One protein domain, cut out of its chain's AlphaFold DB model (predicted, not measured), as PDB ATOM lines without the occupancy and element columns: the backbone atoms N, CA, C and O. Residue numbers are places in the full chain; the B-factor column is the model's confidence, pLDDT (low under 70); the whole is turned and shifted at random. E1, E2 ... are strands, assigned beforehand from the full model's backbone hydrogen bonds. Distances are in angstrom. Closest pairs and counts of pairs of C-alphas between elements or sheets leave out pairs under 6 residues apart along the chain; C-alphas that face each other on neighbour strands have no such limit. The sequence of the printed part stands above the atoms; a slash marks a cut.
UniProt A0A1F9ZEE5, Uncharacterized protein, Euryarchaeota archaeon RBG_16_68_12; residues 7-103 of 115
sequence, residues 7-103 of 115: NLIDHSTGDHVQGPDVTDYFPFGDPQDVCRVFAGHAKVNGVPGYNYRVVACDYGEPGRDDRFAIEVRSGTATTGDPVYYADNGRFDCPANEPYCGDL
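Overview. This is residues 7 to 103 of the 115 residues of an uncharacterized protein of Euryarchaeota archaeon RBG_16_68_12 (UniProt A0A1F9ZEE5). One twisted sheet of seven strands makes the domain: long E4, E5 and E6 run side by side through its middle, with short E3 and E7 at its edges. E4 and E5 bend sharply near one end, where the hairpin of E1 and E2 joins E4 and runs across the direction of the long strands; the loop of residues 88 to 103 lies toward the other end. The printed part has 97 residues with seven named strands, E1 to E7 in chain order, and no named helix; the class is all strand, though under half of the residues are in named elements. The sheet is branched and its neighbour pairs are antiparallel. The whole is compact, with a radius of gyration of the C-alphas of 13.8 A and spans of 36 by 28 by 25 A.

Arrangement. E1, residues 7 to 9, and E2, residues 16 to 19, form an antiparallel hairpin, with N 8 and O 17 at 2.9 A, within hydrogen-bond range. On the other side of E2 is E4, residues 35 to 44, antiparallel at 113 degrees, with N 43 and O 18 at 2.8 A. E3, residues 24 to 27, lies on the same side of E4 as E2, but beside residues 36 to 39; N 37 and O 26 are 2.9 A apart. E5, residues 47 to 57, is on the other side of E4, with N 36 and O 56 at 2.8 A. E6, residues 67 to 74, pairs with E5, with N 55 and O 69 at 2.8 A, and E7, residues 84 to 87, with E6, with N 70 and O 86 at 2.8 A. E3 to E7 form a meander, each strand the antiparallel neighbour of the one before. E1 and E6 are apart.

Along the chain. E1 begins at C-alpha 7, (28.997, -38.925, -25.957). E4 is 24.9 A long from first to last C-alpha and bends by 75 degrees at residue 41. E5, the longest strand, is 28.3 A long and bends by 68 degrees at residue 50. E6 is 23.6 A long. E7 ends at C-alpha 87, (14.579, -44.182, -27.538).

Size, cuts and confidence. The two C-alphas farthest apart, those of Pro 31 and Val 47, are 37.4 A apart. The printed part has no cut, and no link between named strands is long. Residues 88 to 103 hold no named element, but residues 101 to 102 pair antiparallel with residues 64 to 65. The mean pLDDT of the printed part is 85.9; the model's confidence is low, under 70, at residues 61 to 64 and 91 to 100.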
ATOM      1  N   ASN A   7      28.870 -39.968 -24.950       95.94
ATOM      2  CA  ASN A   7      28.997 -38.925 -25.957       95.94
ATOM      3  C   ASN A   7      27.978 -39.202 -27.059       95.94
ATOM      4  O   ASN A   7      28.179 -40.111 -27.860       95.94
ATOM      5  N   LEU A   8      26.896 -38.433 -27.069       94.38
ATOM      6  CA  LEU A   8      25.801 -38.578 -28.017       94.38
ATOM      7  C   LEU A   8      25.649 -37.298 -28.824       94.38
ATOM      8  O   LEU A   8      25.613 -36.212 -28.250       94.38
ATOM      9  N   ILE A   9      25.537 -37.444 -30.139       95.12
ATOM     10  CA  ILE A   9      25.249 -36.359 -31.075       95.12
ATOM     11  C   ILE A   9      23.968 -36.745 -31.807       95.12
ATOM     12  O   ILE A   9      23.949 -37.751 -32.519       95.12
ATOM     13  N   ASP A  10      22.915 -35.960 -31.623       92.75
ATOM     14  CA  ASP A  10      21.696 -36.081 -32.410       92.75
ATOM     15  C   ASP A  10      21.885 -35.310 -33.721       92.75
ATOM     16  O   ASP A  10      21.959 -34.083 -33.742       92.75
ATOM     17  N   HIS A  11      21.992 -36.023 -34.841       91.00
ATOM     18  CA  HIS A  11      22.169 -35.393 -36.151       91.00
ATOM     19  C   HIS A  11      20.899 -34.715 -36.689       91.00
ATOM     20  O   HIS A  11      20.995 -33.942 -37.641       91.00
ATOM     21  N   SER A  12      19.726 -35.000 -36.118       90.88
ATOM     22  CA  SER A  12      18.453 -34.406 -36.529       90.88
ATOM     23  C   SER A  12      18.203 -33.051 -35.861       90.88
ATOM     24  O   SER A  12      17.736 -32.126 -36.527       90.88
ATOM     25  N   THR A  13      18.564 -32.909 -34.581       93.31
ATOM     26  CA  THR A  13      18.395 -31.658 -33.818       93.31
ATOM     27  C   THR A  13      19.688 -30.855 -33.677       93.31
ATOM     28  O   THR A  13      19.640 -29.641 -33.484       93.31
ATOM     29  N   GLY A  14      20.847 -31.506 -33.802       94.38
ATOM     30  CA  GLY A  14      22.157 -30.928 -33.511       94.38
ATOM     31  C   GLY A  14      22.531 -30.952 -32.026       94.38
ATOM     32  O   GLY A  14      23.567 -30.390 -31.670       94.38
ATOM     33  N   ASP A  15      21.724 -31.582 -31.164       96.00
ATOM     34  CA  ASP A  15      22.016 -31.666 -29.735       96.00
ATOM     35  C   ASP A  15      23.237 -32.546 -29.450       96.00
ATOM     36  O   ASP A  15      23.395 -33.649 -29.975       96.00
ATOM     37  N   HIS A  16      24.100 -32.062 -28.558       97.12
ATOM     38  CA  HIS A  16      25.288 -32.767 -28.093       97.12
ATOM     39  C   HIS A  16      25.206 -33.014 -26.589       97.12
ATOM     40  O   HIS A  16      25.298 -32.084 -25.783       97.12
ATOM     41  N   VAL A  17      25.073 -34.283 -26.205       97.62
ATOM     42  CA  VAL A  17      25.069 -34.724 -24.807       97.62
ATOM     43  C   VAL A  17      26.425 -35.330 -24.460       97.62
ATOM     44  O   VAL A  17      26.883 -36.286 -25.089       97.62
ATOM     45  N   GLN A  18      27.057 -34.794 -23.418       98.00
ATOM     46  CA  GLN A  18      28.349 -35.260 -22.915       98.00
ATOM     47  C   GLN A  18      28.238 -35.655 -21.445       98.00
ATOM     48  O   GLN A  18      28.038 -34.791 -20.594       98.00
ATOM     49  N   GLY A  19      28.429 -36.935 -21.140       96.69
ATOM     50  CA  GLY A  19      28.542 -37.446 -19.777       96.69
ATOM     51  C   GLY A  19      29.975 -37.879 -19.473       96.69
ATOM     52  O   GLY A  19      30.413 -38.874 -20.043       96.69
ATOM     53  N   PRO A  20      30.754 -37.153 -18.651       95.81
ATOM     54  CA  PRO A  20      32.173 -37.452 -18.437       95.81
ATOM     55  C   PRO A  20      32.429 -38.565 -17.410       95.81
ATOM     56  O   PRO A  20      33.575 -38.982 -17.251       95.81
ATOM     57  N   ASP A  21      31.396 -39.005 -16.694       95.31
ATOM     58  CA  ASP A  21      31.481 -40.016 -15.649       95.31
ATOM     59  C   ASP A  21      30.270 -40.948 -15.658       95.31
ATOM     60  O   ASP A  21      29.253 -40.656 -16.276       95.31
ATOM     61  N   VAL A  22      30.410 -42.078 -14.961       95.69
ATOM     62  CA  VAL A  22      29.327 -43.007 -14.624       95.69
ATOM     63  C   VAL A  22      29.272 -43.092 -13.104       95.69
ATOM     64  O   VAL A  22      30.230 -43.556 -12.477       95.69
ATOM     65  N   THR A  23      28.170 -42.643 -12.511       95.31
ATOM     66  CA  THR A  23      27.923 -42.696 -11.062       95.31
ATOM     67  C   THR A  23      27.198 -43.970 -10.657       95.31
ATOM     68  O   THR A  23      27.463 -44.504  -9.582       95.31
ATOM     69  N   ASP A  24      26.350 -44.493 -11.543       94.06
ATOM     70  CA  ASP A  24      25.498 -45.647 -11.280       94.06
ATOM     71  C   ASP A  24      25.569 -46.643 -12.433       94.06
ATOM     72  O   ASP A  24      25.598 -46.258 -13.602       94.06
ATOM     73  N   TYR A  25      25.573 -47.933 -12.097       93.00
ATOM     74  CA  TYR A  25      25.516 -49.032 -13.055       93.00
ATOM     75  C   TYR A  25      24.828 -50.234 -12.415       93.00
ATOM     76  O   TYR A  25      25.298 -50.743 -11.394       93.00
ATOM     77  N   PHE A  26      23.726 -50.696 -12.998       90.56
ATOM     78  CA  PHE A  26      22.959 -51.817 -12.458       90.56
ATOM     79  C   PHE A  26      22.154 -52.552 -13.545       90.56
ATOM     80  O   PHE A  26      21.905 -51.992 -14.617       90.56
ATOM     81  N   PRO A  27      21.753 -53.815 -13.305       90.38
ATOM     82  CA  PRO A  27      20.836 -54.535 -14.191       90.38
ATOM     83  C   PRO A  27      19.491 -53.809 -14.323       90.38
ATOM     84  O   PRO A  27      18.967 -53.311 -13.328       90.38
ATOM     85  N   PHE A  28      18.901 -53.777 -15.522       86.50
ATOM     86  CA  PHE A  28      17.564 -53.188 -15.717       86.50
ATOM     87  C   PHE A  28      16.451 -54.023 -15.058       86.50
ATOM     88  O   PHE A  28      15.423 -53.472 -14.672       86.50
ATOM     89  N   GLY A  29      16.675 -55.331 -14.889       80.81
ATOM     90  CA  GLY A  29      15.682 -56.273 -14.368       80.81
ATOM     91  C   GLY A  29      14.855 -56.956 -15.460       80.81
ATOM     92  O   GLY A  29      13.749 -57.417 -15.185       80.81
ATOM     93  N   ASP A  30      15.370 -57.010 -16.690       78.12
ATOM     94  CA  ASP A  30      14.789 -57.795 -17.775       78.12
ATOM     95  C   ASP A  30      14.964 -59.312 -17.529       78.12
ATOM     96  O   ASP A  30      15.934 -59.723 -16.884       78.12
ATOM     97  N   PRO A  31      14.064 -60.179 -18.039       77.31
ATOM     98  CA  PRO A  31      14.116 -61.623 -17.776       77.31
ATOM     99  C   PRO A  31      15.388 -62.333 -18.260       77.31
ATOM    100  O   PRO A  31      15.691 -63.423 -17.773       77.31
ATOM    101  N   GLN A  32      16.099 -61.762 -19.236       79.12
ATOM    102  CA  GLN A  32      17.279 -62.368 -19.862       79.12
ATOM    103  C   GLN A  32      18.601 -61.835 -19.284       79.12
ATOM    104  O   GLN A  32      19.656 -62.381 -19.605       79.12
ATOM    105  N   ASP A  33      18.543 -60.833 -18.402       84.75
ATOM    106  CA  ASP A  33      19.689 -60.105 -17.843       84.75
ATOM    107  C   ASP A  33      20.643 -59.544 -18.915       84.75
ATOM    108  O   ASP A  33      21.867 -59.537 -18.758       84.75
ATOM    109  N   VAL A  34      20.077 -59.067 -20.023       84.44
ATOM    110  CA  VAL A  34      20.829 -58.502 -21.153       84.44
ATOM    111  C   VAL A  34      20.739 -56.983 -21.243       84.44
ATOM    112  O   VAL A  34      21.376 -56.378 -22.102       84.44
ATOM    113  N   CYS A  35      20.002 -56.340 -20.335       86.88
ATOM    114  CA  CYS A  35      19.925 -54.889 -20.259       86.88
ATOM    115  C   CYS A  35      20.710 -54.326 -19.069       86.88
ATOM    116  O   CYS A  35      20.742 -54.874 -17.959       86.88
ATOM    117  N   ARG A  36      21.315 -53.157 -19.270       92.00
ATOM    118  CA  ARG A  36      22.034 -52.396 -18.247       92.00
ATOM    119  C   ARG A  36      21.516 -50.969 -18.199       92.00
ATOM    120  O   ARG A  36      21.246 -50.353 -19.227       92.00
ATOM    121  N   VAL A  37      21.410 -50.449 -16.982       92.75
ATOM    122  CA  VAL A  37      21.182 -49.030 -16.728       92.75
ATOM    123  C   VAL A  37      22.480 -48.430 -16.248       92.75
ATOM    124  O   VAL A  37      23.120 -48.981 -15.352       92.75
ATOM    125  N   PHE A  38      22.838 -47.281 -16.804       94.69
ATOM    126  CA  PHE A  38      23.914 -46.472 -16.263       94.69
ATOM    127  C   PHE A  38      23.572 -44.990 -16.319       94.69
ATOM    128  O   PHE A  38      22.847 -44.533 -17.203       94.69
ATOM    129  N   ALA A  39      24.068 -44.249 -15.339       95.81
ATOM    130  CA  ALA A  39      23.762 -42.836 -15.162       95.81
ATOM    131  C   ALA A  39      25.004 -42.062 -14.729       95.81
ATOM    132  O   ALA A  39      25.991 -42.653 -14.284       95.81
ATOM    133  N   GLY A  40      24.941 -40.745 -14.879       95.69
ATOM    134  CA  GLY A  40      26.017 -39.844 -14.495       95.69
ATOM    135  C   GLY A  40      25.670 -38.388 -14.758       95.69
ATOM    136  O   GLY A  40      24.567 -38.047 -15.204       95.69
ATOM    137  N   HIS A  41      26.638 -37.520 -14.493       96.62
ATOM    138  CA  HIS A  41      26.498 -36.099 -14.773       96.62
ATOM    139  C   HIS A  41      26.542 -35.859 -16.281       96.62
ATOM    140  O   HIS A  41      27.204 -36.585 -17.019       96.62
ATOM    141  N   ALA A  42      25.876 -34.808 -16.749       97.44
ATOM    142  CA  ALA A  42      25.816 -34.456 -18.159       97.44
ATOM    143  C   ALA A  42      26.025 -32.959 -18.417       97.44
ATOM    144  O   ALA A  42      25.723 -32.084 -17.595       97.44
ATOM    145  N   LYS A  43      26.506 -32.681 -19.627       97.94
ATOM    146  CA  LYS A  43      26.415 -31.391 -20.300       97.94
ATOM    147  C   LYS A  43      25.538 -31.542 -21.536       97.94
ATOM    148  O   LYS A  43      25.691 -32.525 -22.257       97.94
ATOM    149  N   VAL A  44      24.679 -30.563 -21.790       97.12
ATOM    150  CA  VAL A  44      23.893 -30.458 -23.025       97.12
ATOM    151  C   VAL A  44      24.376 -29.225 -23.771       97.12
ATOM    152  O   VAL A  44      24.384 -28.131 -23.209       97.12
ATOM    153  N   ASN A  45      24.842 -29.398 -25.006       97.19
ATOM    154  CA  ASN A  45      25.381 -28.319 -25.840       97.19
ATOM    155  C   ASN A  45      26.471 -27.501 -25.112       97.19
ATOM    156  O   ASN A  45      26.513 -26.273 -25.161       97.19
ATOM    157  N   GLY A  46      27.338 -28.200 -24.368       97.50
ATOM    158  CA  GLY A  46      28.415 -27.611 -23.566       97.50
ATOM    159  C   GLY A  46      27.986 -27.012 -22.218       97.50
ATOM    160  O   GLY A  46      28.853 -26.697 -21.399       97.50
ATOM    161  N   VAL A  47      26.685 -26.904 -21.940       97.62
ATOM    162  CA  VAL A  47      26.152 -26.354 -20.686       97.62
ATOM    163  C   VAL A  47      26.063 -27.462 -19.628       97.62
ATOM    164  O   VAL A  47      25.411 -28.473 -19.881       97.62
ATOM    165  N   PRO A  48      26.712 -27.329 -18.456       97.12
ATOM    166  CA  PRO A  48      26.623 -28.310 -17.373       97.12
ATOM    167  C   PRO A  48      25.337 -28.148 -16.550       97.12
ATOM    168  O   PRO A  48      24.606 -27.173 -16.701       97.12
ATOM    169  N   GLY A  49      25.115 -29.069 -15.609       96.31
ATOM    170  CA  GLY A  49      23.982 -29.017 -14.674       96.31
ATOM    171  C   GLY A  49      22.872 -30.012 -14.996       96.31
ATOM    172  O   GLY A  49      21.772 -29.893 -14.463       96.31
ATOM    173  N   TYR A  50      23.164 -30.995 -15.844       97.38
ATOM    174  CA  TYR A  50      22.241 -32.053 -16.221       97.38
ATOM    175  C   TYR A  50      22.707 -33.393 -15.660       97.38
ATOM    176  O   TYR A  50      23.868 -33.549 -15.281       97.38
ATOM    177  N   ASN A  51      21.809 -34.369 -15.655       97.00
ATOM    178  CA  ASN A  51      22.129 -35.769 -15.412       97.00
ATOM    179  C   ASN A  51      21.552 -36.607 -16.548       97.00
ATOM    180  O   ASN A  51      20.457 -36.312 -17.034       97.00
ATOM    181  N   TYR A  52      22.292 -37.627 -16.969       96.19
ATOM    182  CA  TYR A  52      21.827 -38.587 -17.962       96.19
ATOM    183  C   TYR A  52      21.483 -39.916 -17.295       96.19
ATOM    184  O   TYR A  52      22.095 -40.316 -16.304       96.19
ATOM    185  N   ARG A  53      20.539 -40.633 -17.898       95.44
ATOM    186  CA  ARG A  53      20.247 -42.033 -17.614       95.44
ATOM    187  C   ARG A  53      20.107 -42.769 -18.937       95.44
ATOM    188  O   ARG A  53      19.277 -42.393 -19.757       95.44
ATOM    189  N   VAL A  54      20.905 -43.811 -19.127       95.00
ATOM    190  CA  VAL A  54      20.858 -44.679 -20.305       95.00
ATOM    191  C   VAL A  54      20.309 -46.044 -19.917       95.00
ATOM    192  O   VAL A  54      20.669 -46.588 -18.873       95.00
ATOM    193  N   VAL A  55      19.462 -46.597 -20.779       91.88
ATOM    194  CA  VAL A  55      19.147 -48.025 -20.844       91.88
ATOM    195  C   VAL A  55      19.767 -48.557 -22.130       91.88
ATOM    196  O   VAL A  55      19.450 -48.068 -23.211       91.88
ATOM    197  N   ALA A  56      20.651 -49.540 -22.005       90.38
ATOM    198  CA  ALA A  56      21.222 -50.264 -23.132       90.38
ATOM    199  C   ALA A  56      20.863 -51.743 -22.995       90.38
ATOM    200  O   ALA A  56      21.036 -52.307 -21.914       90.38
ATOM    201  N   CYS A  57      20.381 -52.359 -24.065       86.69
ATOM    202  CA  CYS A  57      20.067 -53.779 -24.142       86.69
ATOM    203  C   CYS A  57      20.725 -54.377 -25.382       86.69
ATOM    204  O   CYS A  57      20.589 -53.802 -26.460       86.69
ATOM    205  N   ASP A  58      21.401 -55.510 -25.206       85.06
ATOM    206  CA  ASP A  58      22.084 -56.258 -26.268       85.06
ATOM    207  C   ASP A  58      21.434 -57.642 -26.399       85.06
ATOM    208  O   ASP A  58      21.603 -58.502 -25.532       85.06
ATOM    209  N   TYR A  59      20.659 -57.847 -27.461       79.81
ATOM    210  CA  TYR A  59      19.941 -59.099 -27.724       79.81
ATOM    211  C   TYR A  59      20.669 -60.012 -28.724       79.81
ATOM    212  O   TYR A  59      20.134 -61.054 -29.119       79.81
ATOM    213  N   GLY A  60      21.925 -59.698 -29.051       72.75
ATOM    214  CA  GLY A  60      22.791 -60.494 -29.912       72.75
ATOM    215  C   GLY A  60      22.951 -59.944 -31.334       72.75
ATOM    216  O   GLY A  60      22.284 -59.016 -31.779       72.75
ATOM    217  N   GLU A  61      23.886 -60.528 -32.087       65.50
ATOM    218  CA  GLU A  61      24.288 -60.000 -33.396       65.50
ATOM    219  C   GLU A  61      23.457 -60.552 -34.575       65.50
ATOM    220  O   GLU A  61      23.124 -61.744 -34.590       65.50
ATOM    221  N   PRO A  62      23.186 -59.736 -35.620       63.59
ATOM    222  CA  PRO A  62      23.645 -58.357 -35.806       63.59
ATOM    223  C   PRO A  62      22.579 -57.319 -35.417       63.59
ATOM    224  O   PRO A  62      21.724 -57.005 -36.243       63.59
ATOM    225  N   GLY A  63      22.644 -56.775 -34.195       60.66
ATOM    226  CA  GLY A  63      21.972 -55.530 -33.783       60.66
ATOM    227  C   GLY A  63      20.444 -55.512 -33.879       60.66
ATOM    228  O   GLY A  63      19.817 -54.479 -33.649       60.66
ATOM    229  N   ARG A  64      19.831 -56.637 -34.256       68.88
ATOM    230  CA  ARG A  64      18.387 -56.789 -34.312       68.88
ATOM    231  C   ARG A  64      17.915 -56.850 -32.872       68.88
ATOM    232  O   ARG A  64      18.433 -57.661 -32.116       68.88
ATOM    233  N   ASP A  65      16.933 -56.017 -32.550       77.56
ATOM    234  CA  ASP A  65      16.260 -55.971 -31.253       77.56
ATOM    235  C   ASP A  65      17.003 -55.227 -30.124       77.56
ATOM    236  O   ASP A  65      16.411 -54.960 -29.072       77.56
ATOM    237  N   ASP A  66      18.246 -54.796 -30.364       83.38
ATOM    238  CA  ASP A  66      19.039 -53.971 -29.448       83.38
ATOM    239  C   ASP A  66      18.359 -52.635 -29.149       83.38
ATOM    240  O   ASP A  66      18.005 -51.871 -30.052       83.38
ATOM    241  N   ARG A  67      18.252 -52.293 -27.863       86.75
ATOM    242  CA  ARG A  67      17.642 -51.034 -27.422       86.75
ATOM    243  C   ARG A  67      18.675 -50.095 -26.826       86.75
ATOM    244  O   ARG A  67      19.379 -50.454 -25.887       86.75
ATOM    245  N   PHE A  68      18.679 -48.860 -27.303       88.94
ATOM    246  CA  PHE A  68      19.307 -47.722 -26.661       88.94
ATOM    247  C   PHE A  68      18.242 -46.672 -26.354       88.94
ATOM    248  O   PHE A  68      17.607 -46.124 -27.254       88.94
ATOM    249  N   ALA A  69      18.087 -46.360 -25.073       90.88
ATOM    250  CA  ALA A  69      17.294 -45.233 -24.620       90.88
ATOM    251  C   ALA A  69      18.145 -44.330 -23.739       90.88
ATOM    252  O   ALA A  69      18.879 -44.805 -22.872       90.88
ATOM    253  N   ILE A  70      18.019 -43.026 -23.927       94.25
ATOM    254  CA  ILE A  70      18.659 -42.017 -23.100       94.25
ATOM    255  C   ILE A  70      17.639 -40.966 -22.696       94.25
ATOM    256  O   ILE A  70      16.856 -40.463 -23.500       94.25
ATOM    257  N   GLU A  71      17.702 -40.603 -21.427       95.50
ATOM    258  CA  GLU A  71      16.961 -39.500 -20.856       95.50
ATOM    259  C   GLU A  71      17.950 -38.534 -20.207       95.50
ATOM    260  O   GLU A  71      18.829 -38.951 -19.447       95.50
ATOM    261  N   VAL A  72      17.813 -37.240 -20.497       96.69
ATOM    262  CA  VAL A  72      18.612 -36.183 -19.872       96.69
ATOM    263  C   VAL A  72      17.686 -35.212 -19.160       96.69
ATOM    264  O   VAL A  72      16.713 -34.720 -19.731       96.69
ATOM    265  N   ARG A  73      17.995 -34.913 -17.898       96.75
ATOM    266  CA  ARG A  73      17.191 -34.037 -17.037       96.75
ATOM    267  C   ARG A  73      18.042 -32.932 -16.429       96.75
ATOM    268  O   ARG A  73      19.243 -33.099 -16.231       96.75
ATOM    269  N   SER A  74      17.410 -31.799 -16.133       94.75
ATOM    270  CA  SER A  74      18.052 -30.678 -15.440       94.75
ATOM    271  C   SER A  74      18.131 -30.943 -13.934       94.75
ATOM    272  O   SER A  74      17.128 -31.295 -13.308       94.75
ATOM    273  N   GLY A  75      19.315 -30.764 -13.348       89.00
ATOM    274  CA  GLY A  75      19.564 -30.983 -11.925       89.00
ATOM    275  C   GLY A  75      19.104 -32.362 -11.444       89.00
ATOM    276  O   GLY A  75      19.220 -33.357 -12.153       89.00
ATOM    277  N   THR A  76      18.553 -32.427 -10.232       79.12
ATOM    278  CA  THR A  76      18.044 -33.668  -9.619       79.12
ATOM    279  C   THR A  76      16.556 -33.904  -9.897       79.12
ATOM    280  O   THR A  76      15.879 -34.553  -9.098       79.12
ATOM    281  N   ALA A  77      15.999 -33.314 -10.959       82.81
ATOM    282  CA  ALA A  77      14.577 -33.444 -11.254       82.81
ATOM    283  C   ALA A  77      14.216 -34.913 -11.532       82.81
ATOM    284  O   ALA A  77      14.828 -35.554 -12.378       82.81
ATOM    285  N   THR A  78      13.198 -35.430 -10.844       76.94
ATOM    286  CA  THR A  78      12.649 -36.785 -11.053       76.94
ATOM    287  C   THR A  78      11.257 -36.764 -11.688       76.94
ATOM    288  O   THR A  78      10.679 -37.813 -11.956       76.94
ATOM    289  N   THR A  79      10.709 -35.572 -11.925       80.25
ATOM    290  CA  THR A  79       9.382 -35.337 -12.504       80.25
ATOM    291  C   THR A  79       9.462 -34.274 -13.604       80.25
ATOM    292  O   THR A  79      10.448 -33.541 -13.699       80.25
ATOM    293  N   GLY A  80       8.438 -34.213 -14.460       84.31
ATOM    294  CA  GLY A  80       8.404 -33.333 -15.635       84.31
ATOM    295  C   GLY A  80       9.123 -33.916 -16.853       84.31
ATOM    296  O   GLY A  80       9.725 -34.993 -16.766       84.31
ATOM    297  N   ASP A  81       9.043 -33.196 -17.971       90.88
ATOM    298  CA  ASP A  81       9.620 -33.624 -19.245       90.88
ATOM    299  C   ASP A  81      11.154 -33.540 -19.216       90.88
ATOM    300  O   ASP A  81      11.722 -32.606 -18.633       90.88
ATOM    301  N   PRO A  82      11.851 -34.515 -19.821       93.81
ATOM    302  CA  PRO A  82      13.293 -34.443 -19.979       93.81
ATOM    303  C   PRO A  82      13.685 -33.317 -20.942       93.81
ATOM    304  O   PRO A  82      12.926 -32.934 -21.829       93.81
ATOM    305  N   VAL A  83      14.904 -32.801 -20.783       95.12
ATOM    306  CA  VAL A  83      15.455 -31.790 -21.704       95.12
ATOM    307  C   VAL A  83      15.937 -32.407 -23.014       95.12
ATOM    308  O   VAL A  83      16.056 -31.706 -24.009       95.12
ATOM    309  N   TYR A  84      16.217 -33.710 -23.001       95.25
ATOM    310  CA  TYR A  84      16.507 -34.510 -24.180       95.25
ATOM    311  C   TYR A  84      16.060 -35.948 -23.918       95.25
ATOM    312  O   TYR A  84      16.299 -36.492 -22.833       95.25
ATOM    313  N   TYR A  85      15.423 -36.559 -24.910       93.62
ATOM    314  CA  TYR A  85      14.997 -37.948 -24.870       93.62
ATOM    315  C   TYR A  85      15.180 -38.570 -26.244       93.62
ATOM    316  O   TYR A  85      14.727 -38.013 -27.240       93.62
ATOM    317  N   ALA A  86      15.806 -39.738 -26.276       90.81
ATOM    318  CA  ALA A  86      15.840 -40.580 -27.457       90.81
ATOM    319  C   ALA A  86      15.666 -42.033 -27.027       90.81
ATOM    320  O   ALA A  86      16.240 -42.462 -26.028       90.81
ATOM    321  N   ASP A  87      14.868 -42.774 -27.780       89.06
ATOM    322  CA  ASP A  87      14.579 -44.182 -27.538       89.06
ATOM    323  C   ASP A  87      14.261 -44.827 -28.879       89.06
ATOM    324  O   ASP A  87      13.384 -44.351 -29.599       89.06
ATOM    325  N   ASN A  88      14.984 -45.888 -29.221       85.19
ATOM    326  CA  ASN A  88      14.694 -46.680 -30.413       85.19
ATOM    327  C   ASN A  88      13.696 -47.821 -30.133       85.19
ATOM    328  O   ASN A  88      13.494 -48.684 -30.986       85.19
ATOM    329  N   GLY A  89      13.094 -47.841 -28.941       79.38
ATOM    330  CA  GLY A  89      12.011 -48.741 -28.576       79.38
ATOM    331  C   GLY A  89      10.766 -48.529 -29.443       79.38
ATOM    332  O   GLY A  89      10.263 -47.411 -29.556       79.38
ATOM    333  N   ARG A  90      10.219 -49.601 -30.023       70.62
ATOM    334  CA  ARG A  90       8.931 -49.564 -30.728       70.62
ATOM    335  C   ARG A  90       7.787 -49.270 -29.745       70.62
ATOM    336  O   ARG A  90       7.733 -49.825 -28.650       70.62
ATOM    337  N   PHE A  91       6.854 -48.396 -30.133       61.91
ATOM    338  CA  PHE A  91       5.748 -47.929 -29.277       61.91
ATOM    339  C   PHE A  91       4.696 -48.998 -28.939       61.91
ATOM    340  O   PHE A  91       3.931 -48.829 -27.992       61.91
ATOM    341  N   ASP A  92       4.619 -50.069 -29.723       67.00
ATOM    342  CA  ASP A  92       3.693 -51.191 -29.550       67.00
ATOM    343  C   ASP A  92       4.254 -52.307 -28.659       67.00
ATOM    344  O   ASP A  92       3.558 -53.284 -28.373       67.00
ATOM    345  N   CYS A  93       5.480 -52.142 -28.168       63.22
ATOM    346  CA  CYS A  93       6.126 -53.136 -27.341       63.22
ATOM    347  C   CYS A  93       5.658 -53.107 -25.878       63.22
ATOM    348  O   CYS A  93       5.669 -52.055 -25.229       63.22
ATOM    349  N   PRO A  94       5.326 -54.272 -25.293       61.44
ATOM    350  CA  PRO A  94       5.209 -54.425 -23.850       61.44
ATOM    351  C   PRO A  94       6.481 -53.950 -23.134       61.44
ATOM    352  O   PRO A  94       7.591 -54.185 -23.603       61.44
ATOM    353  N   ALA A  95       6.336 -53.361 -21.942       53.91
ATOM    354  CA  ALA A  95       7.452 -52.807 -21.156       53.91
ATOM    355  C   ALA A  95       8.583 -53.814 -20.841       53.91
ATOM    356  O   ALA A  95       9.683 -53.410 -20.467       53.91
ATOM    357  N   ASN A  96       8.299 -55.109 -21.003       51.56
ATOM    358  CA  ASN A  96       9.185 -56.224 -20.694       51.56
ATOM    359  C   ASN A  96       9.479 -57.087 -21.933       51.56
ATOM    360  O   ASN A  96       9.968 -58.205 -21.768       51.56
ATOM    361  N   GLU A  97       9.104 -56.646 -23.143       57.69
ATOM    362  CA  GLU A  97       9.400 -57.426 -24.340       57.69
ATOM    363  C   GLU A  97      10.851 -57.220 -24.796       57.69
ATOM    364  O   GLU A  97      11.308 -56.083 -24.939       57.69
ATOM    365  N   PRO A  98      11.576 -58.325 -25.031       52.81
ATOM    366  CA  PRO A  98      12.994 -58.294 -25.348       52.81
ATOM    367  C   PRO A  98      13.320 -57.925 -26.800       52.81
ATOM    368  O   PRO A  98      14.486 -57.804 -27.134       52.81
ATOM    369  N   TYR A  99      12.324 -57.735 -27.675       60.62
ATOM    370  CA  TYR A  99      12.543 -57.609 -29.123       60.62
ATOM    371  C   TYR A  99      12.116 -56.267 -29.718       60.62
ATOM    372  O   TYR A  99      11.323 -56.201 -30.661       60.62
ATOM    373  N   CYS A 100      12.550 -55.182 -29.081       68.88
ATOM    374  CA  CYS A 100      11.832 -53.917 -29.198       68.88
ATOM    375  C   CYS A 100      12.666 -52.723 -29.614       68.88
ATOM    376  O   CYS A 100      12.073 -51.691 -29.907       68.88
ATOM    377  N   GLY A 101      13.990 -52.829 -29.663       72.19
ATOM    378  CA  GLY A 101      14.807 -51.793 -30.274       72.19
ATOM    379  C   GLY A 101      15.033 -52.069 -31.758       72.19
ATOM    380  O   GLY A 101      15.303 -53.197 -32.154       72.19
ATOM    381  N   ASP A 102      14.909 -51.046 -32.598       75.44
ATOM    382  CA  ASP A 102      15.352 -51.125 -33.992       75.44
ATOM    383  C   ASP A 102      16.496 -50.135 -34.186       75.44
ATOM    384  O   ASP A 102      16.299 -48.920 -34.140       75.44
ATOM    385  N   LEU A 103      17.726 -50.637 -34.263       73.00
ATOM    386  CA  LEU A 103      18.862 -49.809 -34.643       73.00
ATOM    387  C   LEU A 103      18.968 -49.854 -36.164       73.00
ATOM    388  O   LEU A 103      19.415 -50.848 -36.732       73.00
TER     389      LEU A 103